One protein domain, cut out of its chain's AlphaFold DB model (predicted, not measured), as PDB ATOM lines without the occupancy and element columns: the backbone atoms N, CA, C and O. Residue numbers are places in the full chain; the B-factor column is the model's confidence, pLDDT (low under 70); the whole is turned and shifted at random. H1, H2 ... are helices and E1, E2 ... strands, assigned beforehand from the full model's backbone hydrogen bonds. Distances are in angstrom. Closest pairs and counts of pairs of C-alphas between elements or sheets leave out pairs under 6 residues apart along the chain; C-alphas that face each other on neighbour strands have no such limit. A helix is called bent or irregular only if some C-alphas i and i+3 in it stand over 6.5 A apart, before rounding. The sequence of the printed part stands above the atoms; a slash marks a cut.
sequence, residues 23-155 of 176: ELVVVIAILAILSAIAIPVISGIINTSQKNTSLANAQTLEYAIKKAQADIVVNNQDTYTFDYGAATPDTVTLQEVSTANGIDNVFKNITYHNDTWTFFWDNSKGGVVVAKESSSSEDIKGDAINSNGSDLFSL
ATOM      1  N   GLU A  23     -77.792  25.278  17.048       89.12
ATOM      2  CA  GLU A  23     -76.660  25.782  17.841       89.12
ATOM      3  C   GLU A  23     -75.732  24.648  18.277       89.12
ATOM      4  O   GLU A  23     -74.513  24.776  18.176       89.12
ATOM      5  N   LEU A  24     -76.291  23.506  18.684       91.00
ATOM      6  CA  LEU A  24     -75.483  22.353  19.076       91.00
ATOM      7  C   LEU A  24     -74.744  21.736  17.877       91.00
ATOM      8  O   LEU A  24     -73.570  21.384  17.994       91.00
ATOM      9  N   VAL A  25     -75.404  21.637  16.719       93.56
ATOM     10  CA  VAL A  25     -74.831  21.042  15.500       93.56
ATOM     11  C   VAL A  25     -73.668  21.872  14.948       93.56
ATOM     12  O   VAL A  25     -72.650  21.307  14.550       93.56
ATOM     13  N   VAL A  26     -73.769  23.204  14.958       94.06
ATOM     14  CA  VAL A  26     -72.679  24.074  14.482       94.06
ATOM     15  C   VAL A  26     -71.443  23.965  15.384       94.06
ATOM     16  O   VAL A  26     -70.320  23.919  14.883       94.06
ATOM     17  N   VAL A  27     -71.625  23.857  16.704       94.56
ATOM     18  CA  VAL A  27     -70.506  23.745  17.654       94.56
ATOM     19  C   VAL A  27     -69.737  22.441  17.460       94.56
ATOM     20  O   VAL A  27     -68.513  22.469  17.337       94.56
ATOM     21  N   ILE A  28     -70.431  21.301  17.374       95.06
ATOM     22  CA  ILE A  28     -69.755  20.015  17.147       95.06
ATOM     23  C   ILE A  28     -69.083  19.959  15.769       95.06
ATOM     24  O   ILE A  28     -68.040  19.324  15.642       95.06
ATOM     25  N   ALA A  29     -69.618  20.658  14.760       95.81
ATOM     26  CA  ALA A  29     -68.997  20.748  13.440       95.81
ATOM     27  C   ALA A  29     -67.650  21.488  13.494       95.81
ATOM     28  O   ALA A  29     -66.661  21.011  12.938       95.81
ATOM     29  N   ILE A  30     -67.576  22.614  14.211       96.31
ATOM     30  CA  ILE A  30     -66.316  23.351  14.393       96.31
ATOM     31  C   ILE A  30     -65.338  22.541  15.260       96.31
ATOM     32  O   ILE A  30     -64.164  22.419  14.904       96.31
ATOM     33  N   LEU A  31     -65.808  21.932  16.358       96.38
ATOM     34  CA  LEU A  31     -64.977  21.073  17.211       96.38
ATOM     35  C   LEU A  31     -64.418  19.871  16.448       96.38
ATOM     36  O   LEU A  31     -63.279  19.490  16.704       96.38
ATOM     37  N   ALA A  32     -65.164  19.299  15.500       96.88
ATOM     38  CA  ALA A  32     -64.685  18.199  14.668       96.88
ATOM     39  C   ALA A  32     -63.491  18.621  13.797       96.88
ATOM     40  O   ALA A  32     -62.487  17.910  13.751       96.88
ATOM     41  N   ILE A  33     -63.561  19.800  13.168       96.44
ATOM     42  CA  ILE A  33     -62.471  20.330  12.334       96.44
ATOM     43  C   ILE A  33     -61.228  20.618  13.187       96.44
ATOM     44  O   ILE A  33     -60.121  20.229  12.816       96.44
ATOM     45  N   LEU A  34     -61.404  21.255  14.351       97.25
ATOM     46  CA  LEU A  34     -60.294  21.539  15.266       97.25
ATOM     47  C   LEU A  34     -59.670  20.250  15.817       97.25
ATOM     48  O   LEU A  34     -58.447  20.110  15.837       97.25
ATOM     49  N   SER A  35     -60.504  19.287  16.219       96.38
ATOM     50  CA  SER A  35     -60.048  18.015  16.788       96.38
ATOM     51  C   SER A  35     -59.257  17.188  15.778       96.38
ATOM     52  O   SER A  35     -58.272  16.561  16.158       96.38
ATOM     53  N   ALA A  36     -59.626  17.228  14.493       95.88
ATOM     54  CA  ALA A  36     -58.933  16.485  13.442       95.88
ATOM     55  C   ALA A  36     -57.434  16.836  13.344       95.88
ATOM     56  O   ALA A  36     -56.612  15.946  13.139       95.88
ATOM     57  N   ILE A  37     -57.068  18.108  13.532       95.00
ATOM     58  CA  ILE A  37     -55.664  18.562  13.505       95.00
ATOM     59  C   ILE A  37     -55.032  18.458  14.900       95.00
ATOM     60  O   ILE A  37     -53.854  18.127  15.031       95.00
ATOM     61  N   ALA A  38     -55.807  18.719  15.953       95.75
ATOM     62  CA  ALA A  38     -55.299  18.744  17.319       95.75
ATOM     63  C   ALA A  38     -54.843  17.362  17.816       95.75
ATOM     64  O   ALA A  38     -53.795  17.269  18.452       95.75
ATOM     65  N   ILE A  39     -55.585  16.290  17.514       93.50
ATOM     66  CA  ILE A  39     -55.295  14.932  18.009       93.50
ATOM     67  C   ILE A  39     -53.868  14.456  17.664       93.50
ATOM     68  O   ILE A  39     -53.140  14.102  18.596       93.50
ATOM     69  N   PRO A  40     -53.413  14.452  16.392       92.25
ATOM     70  CA  PRO A  40     -52.068  13.971  16.064       92.25
ATOM     71  C   PRO A  40     -50.960  14.844  16.672       92.25
ATOM     72  O   PRO A  40     -49.957  14.316  17.153       92.25
ATOM     73  N   VAL A  41     -51.152  16.168  16.714       95.00
ATOM     74  CA  VAL A  41     -50.177  17.105  17.298       95.00
ATOM     75  C   VAL A  41     -50.032  16.871  18.800       95.00
ATOM     76  O   VAL A  41     -48.919  16.714  19.303       95.00
ATOM     77  N   ILE A  42     -51.153  16.803  19.518       93.62
ATOM     78  CA  ILE A  42     -51.166  16.570  20.964       93.62
ATOM     79  C   ILE A  42     -50.582  15.191  21.283       93.62
ATOM     80  O   ILE A  42     -49.806  15.076  22.227       93.62
ATOM     81  N   SER A  43     -50.875  14.166  20.475       90.94
ATOM     82  CA  SER A  43     -50.276  12.838  20.642       90.94
ATOM     83  C   SER A  43     -48.744  12.885  20.568       90.94
ATOM     84  O   SER A  43     -48.083  12.372  21.468       90.94
ATOM     85  N   GLY A  44     -48.162  13.576  19.581       90.25
ATOM     86  CA  GLY A  44     -46.704  13.737  19.486       90.25
ATOM     87  C   GLY A  44     -46.085  14.514  20.659       90.25
ATOM     88  O   GLY A  44     -45.006  14.159  21.149       90.25
ATOM     89  N   ILE A  45     -46.782  15.544  21.154       93.00
ATOM     90  CA  ILE A  45     -46.351  16.324  22.325       93.00
ATOM     91  C   ILE A  45     -46.361  15.459  23.589       93.00
ATOM     92  O   ILE A  45     -45.382  15.470  24.334       93.00
ATOM     93  N   ILE A  46     -47.427  14.688  23.822       91.69
ATOM     94  CA  ILE A  46     -47.530  13.770  24.966       91.69
ATOM     95  C   ILE A  46     -46.388  12.754  24.923       91.69
ATOM     96  O   ILE A  46     -45.706  12.560  25.924       91.69
ATOM     97  N   ASN A  47     -46.134  12.176  23.753       89.31
ATOM     98  CA  ASN A  47     -45.086  11.185  23.536       89.31
ATOM     99  C   ASN A  47     -43.692  11.743  23.886       89.31
ATOM    100  O   ASN A  47     -42.920  11.112  24.610       89.31
ATOM    101  N   THR A  48     -43.385  12.962  23.440       90.31
ATOM    102  CA  THR A  48     -42.114  13.636  23.765       90.31
ATOM    103  C   THR A  48     -42.038  14.027  25.245       90.31
ATOM    104  O   THR A  48     -40.995  13.874  25.878       90.31
ATOM    105  N   SER A  49     -43.150  14.496  25.816       92.44
ATOM    106  CA  SER A  49     -43.254  14.864  27.232       92.44
ATOM    107  C   SER A  49     -43.014  13.665  28.152       92.44
ATOM    108  O   SER A  49     -42.248  13.766  29.109       92.44
ATOM    109  N   GLN A  50     -43.592  12.506  27.821       90.81
ATOM    110  CA  GLN A  50     -43.364  11.257  28.543       90.81
ATOM    111  C   GLN A  50     -41.892  10.857  28.494       90.81
ATOM    112  O   GLN A  50     -41.303  10.658  29.551       90.81
ATOM    113  N   LYS A  51     -41.271  10.846  27.305       91.19
ATOM    114  CA  LYS A  51     -39.832  10.565  27.157       91.19
ATOM    115  C   LYS A  51     -38.974  11.494  28.021       91.19
ATOM    116  O   LYS A  51     -38.108  11.024  28.751       91.19
ATOM    117  N   ASN A  52     -39.227  12.800  27.977       92.38
ATOM    118  CA  ASN A  52     -38.472  13.776  28.770       92.38
ATOM    119  C   ASN A  52     -38.684  13.589  30.279       92.38
ATOM    120  O   ASN A  52     -37.738  13.723  31.052       92.38
ATOM    121  N   THR A  53     -39.902  13.234  30.691       92.44
ATOM    122  CA  THR A  53     -40.219  12.918  32.089       92.44
ATOM    123  C   THR A  53     -39.462  11.673  32.549       92.44
ATOM    124  O   THR A  53     -38.853  11.711  33.614       92.44
ATOM    125  N   SER A  54     -39.401  10.607  31.737       92.06
ATOM    126  CA  SER A  54     -38.600   9.412  32.047       92.06
ATOM    127  C   SER A  54     -37.133   9.763  32.274       92.06
ATOM    128  O   SER A  54     -36.509   9.260  33.200       92.06
ATOM    129  N   LEU A  55     -36.574  10.649  31.447       91.88
ATOM    130  CA  LEU A  55     -35.178  11.064  31.571       91.88
ATOM    131  C   LEU A  55     -34.914  11.850  32.860       91.88
ATOM    132  O   LEU A  55     -33.930  11.580  33.544       91.88
ATOM    133  N   ALA A  56     -35.800  12.780  33.221       93.06
ATOM    134  CA  ALA A  56     -35.702  13.512  34.484       93.06
ATOM    135  C   ALA A  56     -35.867  12.581  35.702       93.06
ATOM    136  O   ALA A  56     -35.159  12.708  36.706       93.06
ATOM    137  N   ASN A  57     -36.764  11.600  35.594       92.94
ATOM    138  CA  ASN A  57     -36.964  10.582  36.616       92.94
ATOM    139  C   ASN A  57     -35.714   9.710  36.800       92.94
ATOM    140  O   ASN A  57     -35.293   9.482  37.932       92.94
ATOM    141  N   ALA A  58     -35.071   9.296  35.704       90.69
ATOM    142  CA  ALA A  58     -33.827   8.528  35.750       90.69
ATOM    143  C   ALA A  58     -32.714   9.302  36.471       90.69
ATOM    144  O   ALA A  58     -32.053   8.748  37.341       90.69
ATOM    145  N   GLN A  59     -32.570  10.603  36.196       92.12
ATOM    146  CA  GLN A  59     -31.606  11.466  36.893       92.12
ATOM    147  C   GLN A  59     -31.894  11.577  38.396       92.12
ATOM    148  O   GLN A  59     -30.975  11.587  39.213       92.12
ATOM    149  N   THR A  60     -33.173  11.648  38.769       93.25
ATOM    150  CA  THR A  60     -33.591  11.702  40.177       93.25
ATOM    151  C   THR A  60     -33.256  10.396  40.900       93.25
ATOM    152  O   THR A  60     -32.728  10.428  42.013       93.25
ATOM    153  N   LEU A  61     -33.504   9.251  40.257       89.50
ATOM    154  CA  LEU A  61     -33.125   7.937  40.780       89.50
ATOM    155  C   LEU A  61     -31.606   7.798  40.894       89.50
ATOM    156  O   LEU A  61     -31.109   7.371  41.929       89.50
ATOM    157  N   GLU A  62     -30.857   8.220  39.877       89.38
ATOM    158  CA  GLU A  62     -29.395   8.188  39.893       89.38
ATOM    159  C   GLU A  62     -28.819   9.000  41.060       89.38
ATOM    160  O   GLU A  62     -27.906   8.541  41.748       89.38
ATOM    161  N   TYR A  63     -29.377  10.182  41.330       90.44
ATOM    162  CA  TYR A  63     -28.980  10.986  42.483       90.44
ATOM    163  C   TYR A  63     -29.264  10.270  43.810       90.44
ATOM    164  O   TYR A  63     -28.403  10.248  44.690       90.44
ATOM    165  N   ALA A  64     -30.439   9.647  43.949       87.94
ATOM    166  CA  ALA A  64     -30.799   8.890  45.147       87.94
ATOM    167  C   ALA A  64     -29.856   7.698  45.381       87.94
ATOM    168  O   ALA A  64     -29.427   7.463  46.509       87.94
ATOM    169  N   ILE A  65     -29.470   7.003  44.311       84.12
ATOM    170  CA  ILE A  65     -28.519   5.888  44.356       84.12
ATOM    171  C   ILE A  65     -27.126   6.362  44.771       84.12
ATOM    172  O   ILE A  65     -26.522   5.797  45.679       84.12
ATOM    173  N   LYS A  66     -26.618   7.431  44.149       84.44
ATOM    174  CA  LYS A  66     -25.307   8.006  44.489       84.44
ATOM    175  C   LYS A  66     -25.265   8.513  45.928       84.44
ATOM    176  O   LYS A  66     -24.262   8.336  46.615       84.44
ATOM    177  N   LYS A  67     -26.366   9.100  46.403       84.19
ATOM    178  CA  LYS A  67     -26.533   9.473  47.808       84.19
ATOM    179  C   LYS A  67     -26.505   8.240  48.716       84.19
ATOM    180  O   LYS A  67     -25.773   8.250  49.696       84.19
ATOM    181  N   ALA A  68     -27.246   7.184  48.380       80.06
ATOM    182  CA  ALA A  68     -27.260   5.944  49.154       80.06
ATOM    183  C   ALA A  68     -25.856   5.323  49.257       80.06
ATOM    184  O   ALA A  68     -25.421   4.963  50.347       80.06
ATOM    185  N   GLN A  69     -25.109   5.288  48.150       77.94
ATOM    186  CA  GLN A  69     -23.714   4.844  48.134       77.94
ATOM    187  C   GLN A  69     -22.824   5.699  49.051       77.94
ATOM    188  O   GLN A  69     -22.034   5.159  49.823       77.94
ATOM    189  N   ALA A  70     -22.963   7.027  49.010       78.19
ATOM    190  CA  ALA A  70     -22.203   7.925  49.879       78.19
ATOM    191  C   ALA A  70     -22.541   7.738  51.371       78.19
ATOM    192  O   ALA A  70     -21.631   7.689  52.200       78.19
ATOM    193  N   ASP A  71     -23.823   7.589  51.714       75.38
ATOM    194  CA  ASP A  71     -24.291   7.416  53.098       75.38
ATOM    195  C   ASP A  71     -23.723   6.121  53.729       75.38
ATOM    196  O   ASP A  71     -23.348   6.094  54.905       75.38
ATOM    197  N   ILE A  72     -23.572   5.064  52.928       69.75
ATOM    198  CA  ILE A  72     -23.025   3.760  53.344       69.75
ATOM    199  C   ILE A  72     -21.527   3.833  53.623       69.75
ATOM    200  O   ILE A  72     -21.066   3.274  54.619       69.75
ATOM    201  N   VAL A  73     -20.765   4.559  52.803       67.81
ATOM    202  CA  VAL A  73     -19.326   4.775  53.042       67.81
ATOM    203  C   VAL A  73     -19.085   5.506  54.372       67.81
ATOM    204  O   VAL A  73     -18.070   5.285  55.027       67.81
ATOM    205  N   VAL A  74     -20.038   6.330  54.819       67.50
ATOM    206  CA  VAL A  74     -19.957   7.098  56.074       67.50
ATOM    207  C   VAL A  74     -20.493   6.310  57.295       67.50
ATOM    208  O   VAL A  74     -20.491   6.827  58.408       67.50
ATOM    209  N   ASN A  75     -20.826   5.020  57.138       61.38
ATOM    210  CA  ASN A  75     -21.369   4.097  58.159       61.38
ATOM    211  C   ASN A  75     -22.840   4.308  58.554       61.38
ATOM    212  O   ASN A  75     -23.272   3.778  59.577       61.38
ATOM    213  N   ASN A  76     -23.645   5.000  57.747       60.66
ATOM    214  CA  ASN A  76     -25.084   5.106  58.002       60.66
ATOM    215  C   ASN A  76     -25.855   3.940  57.351       60.66
ATOM    216  O   ASN A  76     -26.621   4.129  56.408       60.66
ATOM    217  N   GLN A  77     -25.613   2.720  57.841       59.84
ATOM    218  CA  GLN A  77     -26.189   1.477  57.295       59.84
ATOM    219  C   GLN A  77     -27.674   1.277  57.636       59.84
ATOM    220  O   GLN A  77     -28.313   0.384  57.092       59.84
ATOM    221  N   ASP A  78     -28.253   2.110  58.503       63.53
ATOM    222  CA  ASP A  78     -29.596   1.887  59.058       63.53
ATOM    223  C   ASP A  78     -30.732   2.043  58.032       63.53
ATOM    224  O   ASP A  78     -31.875   1.678  58.302       63.53
ATOM    225  N   THR A  79     -30.439   2.598  56.851       66.75
ATOM    226  CA  THR A  79     -31.448   2.862  55.809       66.75
ATOM    227  C   THR A  79     -31.639   1.686  54.843       66.75
ATOM    228  O   THR A  79     -32.724   1.545  54.282       66.75
ATOM    229  N   TYR A  80     -30.625   0.832  54.653       69.19
ATOM    230  CA  TYR A  80     -30.662  -0.266  53.681       69.19
ATOM    231  C   TYR A  80     -30.196  -1.571  54.325       69.19
ATOM    232  O   TYR A  80     -29.118  -1.644  54.907       69.19
ATOM    233  N   THR A  81     -31.008  -2.620  54.212       66.00
ATOM    234  CA  THR A  81     -30.665  -3.947  54.732       66.00
ATOM    235  C   THR A  81     -29.905  -4.748  53.683       66.00
ATOM    236  O   THR A  81     -30.408  -4.935  52.578       66.00
ATOM    237  N   PHE A  82     -28.736  -5.271  54.045       68.50
ATOM    238  CA  PHE A  82     -27.921  -6.113  53.170       68.50
ATOM    239  C   PHE A  82     -28.017  -7.585  53.571       68.50
ATOM    240  O   PHE A  82     -27.756  -7.931  54.726       68.50
ATOM    241  N   ASP A  83     -28.363  -8.457  52.618       67.88
ATOM    242  CA  ASP A  83     -28.226  -9.907  52.781       67.88
ATOM    243  C   ASP A  83     -26.837 -10.356  52.315       67.88
ATOM    244  O   ASP A  83     -26.569 -10.548  51.128       67.88
ATOM    245  N   TYR A  84     -25.942 -10.540  53.280       64.25
ATOM    246  CA  TYR A  84     -24.575 -10.996  53.035       64.25
ATOM    247  C   TYR A  84     -24.479 -12.485  52.642       64.25
ATOM    248  O   TYR A  84     -23.395 -12.944  52.284       64.25
ATOM    249  N   GLY A  85     -25.575 -13.249  52.727       62.81
ATOM    250  CA  GLY A  85     -25.656 -14.655  52.318       62.81
ATOM    251  C   GLY A  85     -26.210 -14.872  50.904       62.81
ATOM    252  O   GLY A  85     -26.251 -16.015  50.442       62.81
ATOM    253  N   ALA A  86     -26.634 -13.806  50.220       68.62
ATOM    254  CA  ALA A  86     -27.207 -13.872  48.881       68.62
ATOM    255  C   ALA A  86     -26.156 -14.166  47.793       68.62
ATOM    256  O   ALA A  86     -24.961 -13.926  47.960       68.62
ATOM    257  N   ALA A  87     -26.619 -14.637  46.628       65.56
ATOM    258  CA  ALA A  87     -25.767 -14.846  45.450       65.56
ATOM    259  C   ALA A  87     -25.091 -13.547  44.960       65.56
ATOM    260  O   ALA A  87     -24.027 -13.604  44.344       65.56
ATOM    261  N   THR A  88     -25.693 -12.392  45.258       64.62
ATOM    262  CA  THR A  88     -25.139 -11.051  45.038       64.62
ATOM    263  C   THR A  88     -25.197 -10.254  46.349       64.62
ATOM    264  O   THR A  88     -26.182  -9.562  46.604       64.62
ATOM    265  N   PRO A  89     -24.181 -10.371  47.220       65.62
ATOM    266  CA  PRO A  89     -24.099  -9.573  48.440       65.62
ATOM    267  C   PRO A  89     -24.037  -8.074  48.118       65.62
ATOM    268  O   PRO A  89     -23.586  -7.681  47.041       65.62
ATOM    269  N   ASP A  90     -24.463  -7.235  49.060       71.31
ATOM    270  CA  ASP A  90     -24.348  -5.767  48.993       71.31
ATOM    271  C   ASP A  90     -25.105  -5.091  47.832       71.31
ATOM    272  O   ASP A  90     -24.855  -3.926  47.499       71.31
ATOM    273  N   THR A  91     -26.049  -5.805  47.211       72.44
ATOM    274  CA  THR A  91     -26.946  -5.247  46.197       72.44
ATOM    275  C   THR A  91     -28.295  -4.860  46.780       72.44
ATOM    276  O   THR A  91     -28.858  -5.612  47.571       72.44
ATOM    277  N   VAL A  92     -28.848  -3.745  46.313       77.38
ATOM    278  CA  VAL A  92     -30.259  -3.376  46.494       77.38
ATOM    279  C   VAL A  92     -30.908  -3.154  45.139       77.38
ATOM    280  O   VAL A  92     -30.234  -2.901  44.139       77.38
ATOM    281  N   THR A  93     -32.227  -3.212  45.102       82.44
ATOM    282  CA  THR A  93     -33.007  -2.874  43.916       82.44
ATOM    283  C   THR A  93     -33.239  -1.366  43.800       82.44
ATOM    284  O   THR A  93     -33.316  -0.636  44.792       82.44
ATOM    285  N   LEU A  94     -33.448  -0.891  42.571       81.06
ATOM    286  CA  LEU A  94     -33.897   0.484  42.308       81.06
ATOM    287  C   LEU A  94     -35.205   0.844  43.041       81.06
ATOM    288  O   LEU A  94     -35.375   1.990  43.459       81.06
ATOM    289  N   GLN A  95     -36.102  -0.127  43.236       83.81
ATOM    290  CA  GLN A  95     -37.368   0.040  43.959       83.81
ATOM    291  C   GLN A  95     -37.159   0.261  45.464       83.81
ATOM    292  O   GLN A  95     -37.850   1.070  46.082       83.81
ATOM    293  N   GLU A  96     -36.207  -0.438  46.079       82.06
ATOM    294  CA  GLU A  96     -35.871  -0.231  47.493       82.06
ATOM    295  C   GLU A  96     -35.259   1.155  47.705       82.06
ATOM    296  O   GLU A  96     -35.652   1.871  48.627       82.06
ATOM    297  N   VAL A  97     -34.374   1.584  46.797       83.94
ATOM    298  CA  VAL A  97     -33.825   2.949  46.807       83.94
ATOM    299  C   VAL A  97     -34.927   3.987  46.605       83.94
ATOM    300  O   VAL A  97     -34.932   5.003  47.306       83.94
ATOM    301  N   SER A  98     -35.892   3.762  45.709       85.12
ATOM    302  CA  SER A  98     -36.987   4.722  45.529       85.12
ATOM    303  C   SER A  98     -37.843   4.855  46.787       85.12
ATOM    304  O   SER A  98     -38.177   5.974  47.182       85.12
ATOM    305  N   THR A  99     -38.121   3.732  47.448       86.06
ATOM    306  CA  THR A  99     -38.992   3.669  48.630       86.06
ATOM    307  C   THR A  99     -38.323   4.340  49.822       86.06
ATOM    308  O   THR A  99     -38.915   5.205  50.466       86.06
ATOM    309  N   ALA A 100     -37.048   4.023  50.070       83.56
ATOM    310  CA  ALA A 100     -36.268   4.603  51.161       83.56
ATOM    311  C   ALA A 100     -36.121   6.131  51.049       83.56
ATOM    312  O   ALA A 100     -36.039   6.824  52.060       83.56
ATOM    313  N   ASN A 101     -36.123   6.671  49.823       84.81
ATOM    314  CA  ASN A 101     -36.032   8.112  49.572       84.81
ATOM    315  C   ASN A 101     -37.401   8.787  49.345       84.81
ATOM    316  O   ASN A 101     -37.440   9.986  49.067       84.81
ATOM    317  N   GLY A 102     -38.521   8.059  49.451       86.75
ATOM    318  CA  GLY A 102     -39.871   8.605  49.253       86.75
ATOM    319  C   GLY A 102     -40.170   9.054  47.815       86.75
ATOM    320  O   GLY A 102     -41.007   9.932  47.598       86.75
ATOM    321  N   ILE A 103     -39.484   8.474  46.829       90.06
ATOM    322  CA  ILE A 103     -39.567   8.824  45.402       90.06
ATOM    323  C   ILE A 103     -40.191   7.706  44.552       90.06
ATOM    324  O   ILE A 103     -39.940   7.622  43.355       90.06
ATOM    325  N   ASP A 104     -41.064   6.873  45.116       88.06
ATOM    326  CA  ASP A 104     -41.718   5.754  44.402       88.06
ATOM    327  C   ASP A 104     -42.485   6.169  43.149       88.06
ATOM    328  O   ASP A 104     -42.618   5.420  42.188       88.06
ATOM    329  N   ASN A 105     -42.979   7.406  43.128       86.94
ATOM    330  CA  ASN A 105     -43.657   7.951  41.958       86.94
ATOM    331  C   ASN A 105     -42.728   8.150  40.752       86.94
ATOM    332  O   ASN A 105     -43.220   8.269  39.632       86.94
ATOM    333  N   VAL A 106     -41.418   8.193  40.990       88.56
ATOM    334  CA  VAL A 106     -40.368   8.354  39.982       88.56
ATOM    335  C   VAL A 106     -40.018   7.006  39.351       88.56
ATOM    336  O   VAL A 106     -39.845   6.933  38.135       88.56
ATOM    337  N   PHE A 107     -39.989   5.932  40.148       85.44
ATOM    338  CA  PHE A 107     -39.774   4.559  39.684       85.44
ATOM    339  C   PHE A 107     -41.090   3.939  39.189       85.44
ATOM    340  O   PHE A 107     -41.666   3.033  39.786       85.44
ATOM    341  N   LYS A 108     -41.619   4.480  38.090       85.75
ATOM    342  CA  LYS A 108     -42.838   3.976  37.446       85.75
ATOM    343  C   LYS A 108     -42.599   3.730  35.975       85.75
ATOM    344  O   LYS A 108     -42.175   4.639  35.270       85.75
ATOM    345  N   ASN A 109     -42.939   2.531  35.515       86.38
ATOM    346  CA  ASN A 109     -42.859   2.170  34.105       86.38
ATOM    347  C   ASN A 109     -43.679   3.139  33.251       86.38
ATOM    348  O   ASN A 109     -44.786   3.537  33.623       86.38
ATOM    349  N   ILE A 110     -43.138   3.500  32.092       87.50
ATOM    350  CA  ILE A 110     -43.765   4.446  31.169       87.50
ATOM    351  C   ILE A 110     -44.060   3.718  29.866       87.50
ATOM    352  O   ILE A 110     -43.201   3.027  29.330       87.50
ATOM    353  N   THR A 111     -45.276   3.868  29.345       86.19
ATOM    354  CA  THR A 111     -45.667   3.268  28.065       86.19
ATOM    355  C   THR A 111     -45.663   4.324  26.972       86.19
ATOM    356  O   THR A 111     -46.411   5.294  27.043       86.19
ATOM    357  N   TYR A 112     -44.856   4.103  25.940       79.12
ATOM    358  CA  TYR A 112     -44.677   4.986  24.791       79.12
ATOM    359  C   TYR A 112     -44.736   4.145  23.512       79.12
ATOM    360  O   TYR A 112     -44.040   3.142  23.416       79.12
ATOM    361  N   HIS A 113     -45.556   4.536  22.525       79.88
ATOM    362  CA  HIS A 113     -45.696   3.819  21.240       79.88
ATOM    363  C   HIS A 113     -45.944   2.300  21.388       79.88
ATOM    364  O   HIS A 113     -45.436   1.505  20.608       79.88
ATOM    365  N   ASN A 114     -46.742   1.910  22.390       82.25
ATOM    366  CA  ASN A 114     -47.071   0.517  22.731       82.25
ATOM    367  C   ASN A 114     -45.912  -0.294  23.333       82.25
ATOM    368  O   ASN A 114     -46.101  -1.464  23.655       82.25
ATOM    369  N   ASP A 115     -44.760   0.333  23.551       85.88
ATOM    370  CA  ASP A 115     -43.638  -0.242  24.276       85.88
ATOM    371  C   ASP A 115     -43.655   0.233  25.730       85.88
ATOM    372  O   ASP A 115     -43.911   1.408  26.014       85.88
ATOM    373  N   THR A 116     -43.346  -0.667  26.657       88.31
ATOM    374  CA  THR A 116     -43.115  -0.314  28.060       88.31
ATOM    375  C   THR A 116     -41.631  -0.069  28.267       88.31
ATOM    376  O   THR A 116     -40.804  -0.878  27.867       88.31
ATOM    377  N   TRP A 117     -41.313   1.052  28.899       89.88
ATOM    378  CA  TRP A 117     -39.968   1.474  29.239       89.88
ATOM    379  C   TRP A 117     -39.808   1.449  30.751       89.88
ATOM    380  O   TRP A 117     -40.646   1.982  31.489       89.88
ATOM    381  N   THR A 118     -38.727   0.833  31.199       89.19
ATOM    382  CA  THR A 118     -38.404   0.619  32.606       89.19
ATOM    383  C   THR A 118     -37.008   1.152  32.906       89.19
ATOM    384  O   THR A 118     -36.211   1.428  32.004       89.19
ATOM    385  N   PHE A 119     -36.735   1.364  34.188       88.75
ATOM    386  CA  PHE A 119     -35.473   1.916  34.659       88.75
ATOM    387  C   PHE A 119     -34.531   0.781  35.029       88.75
ATOM    388  O   PHE A 119     -34.927  -0.105  35.777       88.75
ATOM    389  N   PHE A 120     -33.294   0.850  34.552       85.25
ATOM    390  CA  PHE A 120     -32.243  -0.115  34.857       85.25
ATOM    391  C   PHE A 120     -30.993   0.612  35.329       85.25
ATOM    392  O   PHE A 120     -30.729   1.744  34.917       85.25
ATOM    393  N   TRP A 121     -30.192  -0.045  36.159       84.75
ATOM    394  CA  TRP A 121     -28.850   0.422  36.461       84.75
ATOM    395  C   TRP A 121     -27.865  -0.113  35.416       84.75
ATOM    396  O   TRP A 121     -27.742  -1.324  35.224       84.75
ATOM    397  N   ASP A 122     -27.144   0.787  34.742       80.62
ATOM    398  CA  ASP A 122     -26.045   0.425  33.846       80.62
ATOM    399  C   ASP A 122     -24.717   0.496  34.612       80.62
ATOM    400  O   ASP A 122     -24.169   1.575  34.856       80.62
ATOM    401  N   ASN A 123     -24.179  -0.676  34.958       73.38
ATOM    402  CA  ASN A 123     -22.928  -0.803  35.708       73.38
ATOM    403  C   ASN A 123     -21.708  -0.221  34.986       73.38
ATOM    404  O   ASN A 123     -20.773   0.216  35.653       73.38
ATOM    405  N   SER A 124     -21.695  -0.184  33.650       72.50
ATOM    406  CA  SER A 124     -20.527   0.327  32.915       72.50
ATOM    407  C   SER A 124     -20.596   1.836  32.694       72.50
ATOM    408  O   SER A 124     -19.553   2.474  32.571       72.50
ATOM    409  N   LYS A 125     -21.800   2.427  32.682       71.75
ATOM    410  CA  LYS A 125     -21.979   3.891  32.675       71.75
ATOM    411  C   LYS A 125     -22.006   4.495  34.084       71.75
ATOM    412  O   LYS A 125     -21.743   5.686  34.227       71.75
ATOM    413  N   GLY A 126     -22.318   3.699  35.108       77.75
ATOM    414  CA  GLY A 126     -22.460   4.165  36.490       77.75
ATOM    415  C   GLY A 126     -23.675   5.078  36.685       77.75
ATOM    416  O   GLY A 126     -23.581   6.086  37.391       77.75
ATOM    417  N   GLY A 127     -24.789   4.761  36.018       83.31
ATOM    418  CA  GLY A 127     -25.993   5.588  36.032       83.31
ATOM    419  C   GLY A 127     -27.270   4.818  35.710       83.31
ATOM    420  O   GLY A 127     -27.235   3.661  35.285       83.31
ATOM    421  N   VAL A 128     -28.408   5.483  35.914       88.38
ATOM    422  CA  VAL A 128     -29.730   4.917  35.619       88.38
ATOM    423  C   VAL A 128     -30.078   5.187  34.159       88.38
ATOM    424  O   VAL A 128     -30.060   6.329  33.700       88.38
ATOM    425  N   VAL A 129     -30.435   4.132  33.436       89.00
ATOM    426  CA  VAL A 129     -30.882   4.186  32.042       89.00
ATOM    427  C   VAL A 129     -32.350   3.789  31.941       89.00
ATOM    428  O   VAL A 129     -32.889   3.106  32.809       89.00
ATOM    429  N   VAL A 130     -33.007   4.229  30.870       90.69
ATOM    430  CA  VAL A 130     -34.399   3.875  30.572       90.69
ATOM    431  C   VAL A 130     -34.402   3.032  29.307       90.69
ATOM    432  O   VAL A 130     -34.031   3.540  28.251       90.69
ATOM    433  N   ALA A 131     -34.814   1.772  29.401       89.31
ATOM    434  CA  ALA A 131     -34.806   0.831  28.280       89.31
ATOM    435  C   ALA A 131     -36.083  -0.021  28.265       89.31
ATOM    436  O   ALA A 131     -36.865   0.015  29.213       89.31
ATOM    437  N   LYS A 132     -36.329  -0.762  27.180       86.56
ATOM    438  CA  LYS A 132     -37.533  -1.606  27.056       86.56
ATOM    439  C   LYS A 132     -37.457  -2.866  27.917       86.56
ATOM    440  O   LYS A 132     -38.462  -3.351  28.424       86.56
ATOM    441  N   GLU A 133     -36.250  -3.391  28.056       78.56
ATOM    442  CA  GLU A 133     -35.912  -4.584  28.823       78.56
ATOM    443  C   GLU A 133     -34.438  -4.508  29.242       78.56
ATOM    444  O   GLU A 133     -33.652  -3.782  28.625       78.56
ATOM    445  N   SER A 134     -34.049  -5.272  30.261       68.88
ATOM    446  CA  SER A 134     -32.688  -5.294  30.820       68.88
ATOM    447  C   SER A 134     -31.614  -5.697  29.800       68.88
ATOM    448  O   SER A 134     -30.457  -5.291  29.920       68.88
ATOM    449  N   SER A 135     -32.009  -6.460  28.774       69.62
ATOM    450  CA  SER A 135     -31.183  -6.920  27.652       69.62
ATOM    451  C   SER A 135     -31.228  -6.022  26.412       69.62
ATOM    452  O   SER A 135     -30.641  -6.379  25.388       69.62
ATOM    453  N   SER A 136     -31.934  -4.887  26.459       78.50
ATOM    454  CA  SER A 136     -31.989  -3.954  25.329       78.50
ATOM    455  C   SER A 136     -30.577  -3.506  24.940       78.50
ATOM    456  O   SER A 136     -29.700  -3.374  25.789       78.50
ATOM    457  N   SER A 137     -30.339  -3.280  23.649       79.94
ATOM    458  CA  SER A 137     -29.054  -2.775  23.146       79.94
ATOM    459  C   SER A 137     -28.952  -1.250  23.184       79.94
ATOM    460  O   SER A 137     -27.857  -0.703  23.082       79.94
ATOM    461  N   GLU A 138     -30.085  -0.561  23.324       85.50
ATOM    462  CA  GLU A 138     -30.187   0.898  23.303       85.50
ATOM    463  C   GLU A 138     -31.144   1.397  24.394       85.50
ATOM    464  O   GLU A 138     -32.106   0.713  24.760       85.50
ATOM    465  N   ASP A 139     -30.881   2.599  24.906       88.62
ATOM    466  CA  ASP A 139     -31.790   3.310  25.805       88.62
ATOM    467  C   ASP A 139     -32.844   4.138  25.042       88.62
ATOM    468  O   ASP A 139     -32.899   4.191  23.813       88.62
ATOM    469  N   ILE A 140     -33.692   4.853  25.785       88.88
ATOM    470  CA  ILE A 140     -34.745   5.717  25.232       88.88
ATOM    471  C   ILE A 140     -34.207   6.886  24.386       88.88
ATOM    472  O   ILE A 140     -34.972   7.530  23.657       88.88
ATOM    473  N   LYS A 141     -32.911   7.207  24.476       87.44
ATOM    474  CA  LYS A 141     -32.240   8.212  23.640       87.44
ATOM    475  C   LYS A 141     -31.668   7.607  22.355       87.44
ATOM    476  O   LYS A 141     -31.413   8.381  21.437       87.44
ATOM    477  N   GLY A 142     -31.565   6.280  22.265       86.69
ATOM    478  CA  GLY A 142     -30.853   5.571  21.201       86.69
ATOM    479  C   GLY A 142     -29.360   5.417  21.496       86.69
ATOM    480  O   GLY A 142     -28.593   5.052  20.610       86.69
ATOM    481  N   ASP A 143     -28.930   5.718  22.724       85.69
ATOM    482  CA  ASP A 143     -27.550   5.513  23.133       85.69
ATOM    483  C   ASP A 143     -27.349   4.031  23.446       85.69
ATOM    484  O   ASP A 143     -28.136   3.426  24.179       85.69
ATOM    485  N   ALA A 144     -26.260   3.455  22.935       82.75
ATOM    486  CA  ALA A 144     -25.910   2.069  23.216       82.75
ATOM    487  C   ALA A 144     -25.827   1.845  24.730       82.75
ATOM    488  O   ALA A 144     -25.123   2.578  25.434       82.75
ATOM    489  N   ILE A 145     -26.545   0.848  25.233       79.44
ATOM    490  CA  ILE A 145     -26.418   0.375  26.611       79.44
ATOM    491  C   ILE A 145     -25.725  -0.973  26.597       79.44
ATOM    492  O   ILE A 145     -25.886  -1.792  25.692       79.44
ATOM    493  N   ASN A 146     -24.909  -1.185  27.614       65.38
ATOM    494  CA  ASN A 146     -24.246  -2.461  27.803       65.38
ATOM    495  C   ASN A 146     -25.357  -3.417  28.235       65.38
ATOM    496  O   ASN A 146     -26.032  -3.116  29.215       65.38
ATOM    497  N   SER A 147     -25.580  -4.513  27.504       58.25
ATOM    498  CA  SER A 147     -26.750  -5.416  27.582       58.25
ATOM    499  C   SER A 147     -26.950  -6.161  28.920       58.25
ATOM    500  O   SER A 147     -27.594  -7.204  28.965       58.25
ATOM    501  N   ASN A 148     -26.380  -5.637  30.002       57.00
ATOM    502  CA  ASN A 148     -26.395  -6.136  31.367       57.00
ATOM    503  C   ASN A 148     -27.041  -5.100  32.308       57.00
ATOM    504  O   ASN A 148     -26.564  -4.918  33.432       57.00
ATOM    505  N   GLY A 149     -28.057  -4.364  31.844       60.19
ATOM    506  CA  GLY A 149     -28.819  -3.475  32.717       60.19
ATOM    507  C   GLY A 149     -29.484  -4.315  33.802       60.19
ATOM    508  O   GLY A 149     -30.242  -5.229  33.492       60.19
ATOM    509  N   SER A 150     -29.178  -4.062  35.068       63.94
ATOM    510  CA  SER A 150     -29.762  -4.803  36.186       63.94
ATOM    511  C   SER A 150     -30.634  -3.879  37.020       63.94
ATOM    512  O   SER A 150     -30.287  -2.725  37.254       63.94
ATOM    513  N   ASP A 151     -31.756  -4.394  37.520       67.12
ATOM    514  CA  ASP A 151     -32.527  -3.694  38.560       67.12
ATOM    515  C   ASP A 151     -31.763  -3.681  39.891       67.12
ATOM    516  O   ASP A 151     -32.053  -2.874  40.774       67.12
ATOM    517  N   LEU A 152     -30.790  -4.591  40.017       62.72
ATOM    518  CA  LEU A 152     -29.858  -4.706  41.126       62.72
ATOM    519  C   LEU A 152     -28.697  -3.730  40.948       62.72
ATOM    520  O   LEU A 152     -28.048  -3.689  39.902       62.72
ATOM    521  N   PHE A 153     -28.408  -2.999  42.011       72.00
ATOM    522  CA  PHE A 153     -27.295  -2.078  42.122       72.00
ATOM    523  C   PHE A 153     -26.463  -2.424  43.354       72.00
ATOM    524  O   PHE A 153     -27.007  -2.565  44.447       72.00
ATOM    525  N   SER A 154     -25.144  -2.540  43.191       70.50
ATOM    526  CA  SER A 154     -24.227  -2.744  44.313       70.50
ATOM    527  C   SER A 154     -23.919  -1.411  44.996       70.50
ATOM    528  O   SER A 154     -23.325  -0.519  44.390       70.50
ATOM    529  N   LEU A 155     -24.313  -1.273  46.264       67.94
ATOM    530  CA  LEU A 155     -24.115  -0.041  47.034       67.94
ATOM    531  C   LEU A 155     -22.688   0.116  47.573       67.94
ATOM    532  O   LEU A 155     -22.305   1.208  47.992       67.94
TER     533      LEU A 155
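AT A GLANCE: This is residues 23 to 155 of the 176 residues of the protein "Prepilin-type N-terminal cleavage/methylation domain-containing protein" of Clostridiales bacterium (UniProt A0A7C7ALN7). One very long helix, H1, runs nearly the full length of the domain; its residues 23 to 45 stick out as a free arm, and its later part packs along a small three-stranded sheet, E2, E3 and E4. Short helix H2 crosses H1 farther along, next to a tiny two-stranded sheet of E1 and E5, and the body, with H2 and both sheets, gathers to one side of the later part of H1. The printed part has 133 residues with two named helices and five named strands, in the order H1 E1 H2 E2 E3 E4 E5; both sheets, E2 - E3 - E4 and E1 - E5, are antiparallel, and the class is mixed, helices and strands. The whole is loose, with a radius of gyration of the C-alphas of 20.3 A, and spans 72 by 30 by 21 A.

IN THESE COORDINATES: H1, residues 23 to 73, begins at C-alpha 23 (-76.660, 25.782, 17.841) and measures 70.5 A. It has a kink of 44 degrees near residue 37, and is neither bent nor irregular, but only just: C-alphas 37 and 40 are 6.4 A apart. E1 is residues 91 to 93, and H2, residues 94 to 100, measures 10.0 A. E2 is residues 110 to 112. E3, residues 115 to 122, measures 20.0 A and bends by 53 degrees at residue 119. E4, residues 127 to 131, measures 12.7 A. E5, residues 152 to 154, ends at C-alpha 154 (-24.227, -2.744, 44.313).

HOW THE PARTS SIT: E2, E3 and E4 form a meander, each strand the antiparallel neighbour of the one before, with hairpins E2 and E3, and E3 and E4. The pairing is staggered: E3 pairs with E2 over residues 115 to 117, N 117 and O 110 being 2.8 A apart, and with E4 over residues 118 to 122, N 120 and O 129 being 2.9 A apart. H1 is on this sheet in two layers, a helix on one face of a sheet, at a height over the sheet of 7.4 A. It lies over E4 and runs along the strands, at 25 degrees to E4 on the local plane; the closest C-alphas are those of Glu 62 and Val 128, 5.4 A. H2 touches residues 61 to 68 of H1 alone, about perpendicular at 81 degrees, with the C-alphas of Ile 65 and Val 97 closest at 6.5 A. H2 only grazes the sheet, with residues 94 to 95. E1 and E5 are antiparallel, with N 153 and O 92 2.8 A apart; E1 is apart from E3. Every O i to N i+4 pair is within hydrogen-bond range in H2, and 44 of 47 in H1.

THE WHOLE: The C-alphas of Glu 23 and Gly 85, the two farthest apart, are 73.7 A apart. Without the free residues 23 to 45 the body spans 43 by 27 by 19 A. The printed part has no cut; the links H1 to E1 and E4 to E5 are long. Mean pLDDT of the printed part is 82.4, with residues 72 to 89, 134 to 135, 146 to 152 and 155 under 70.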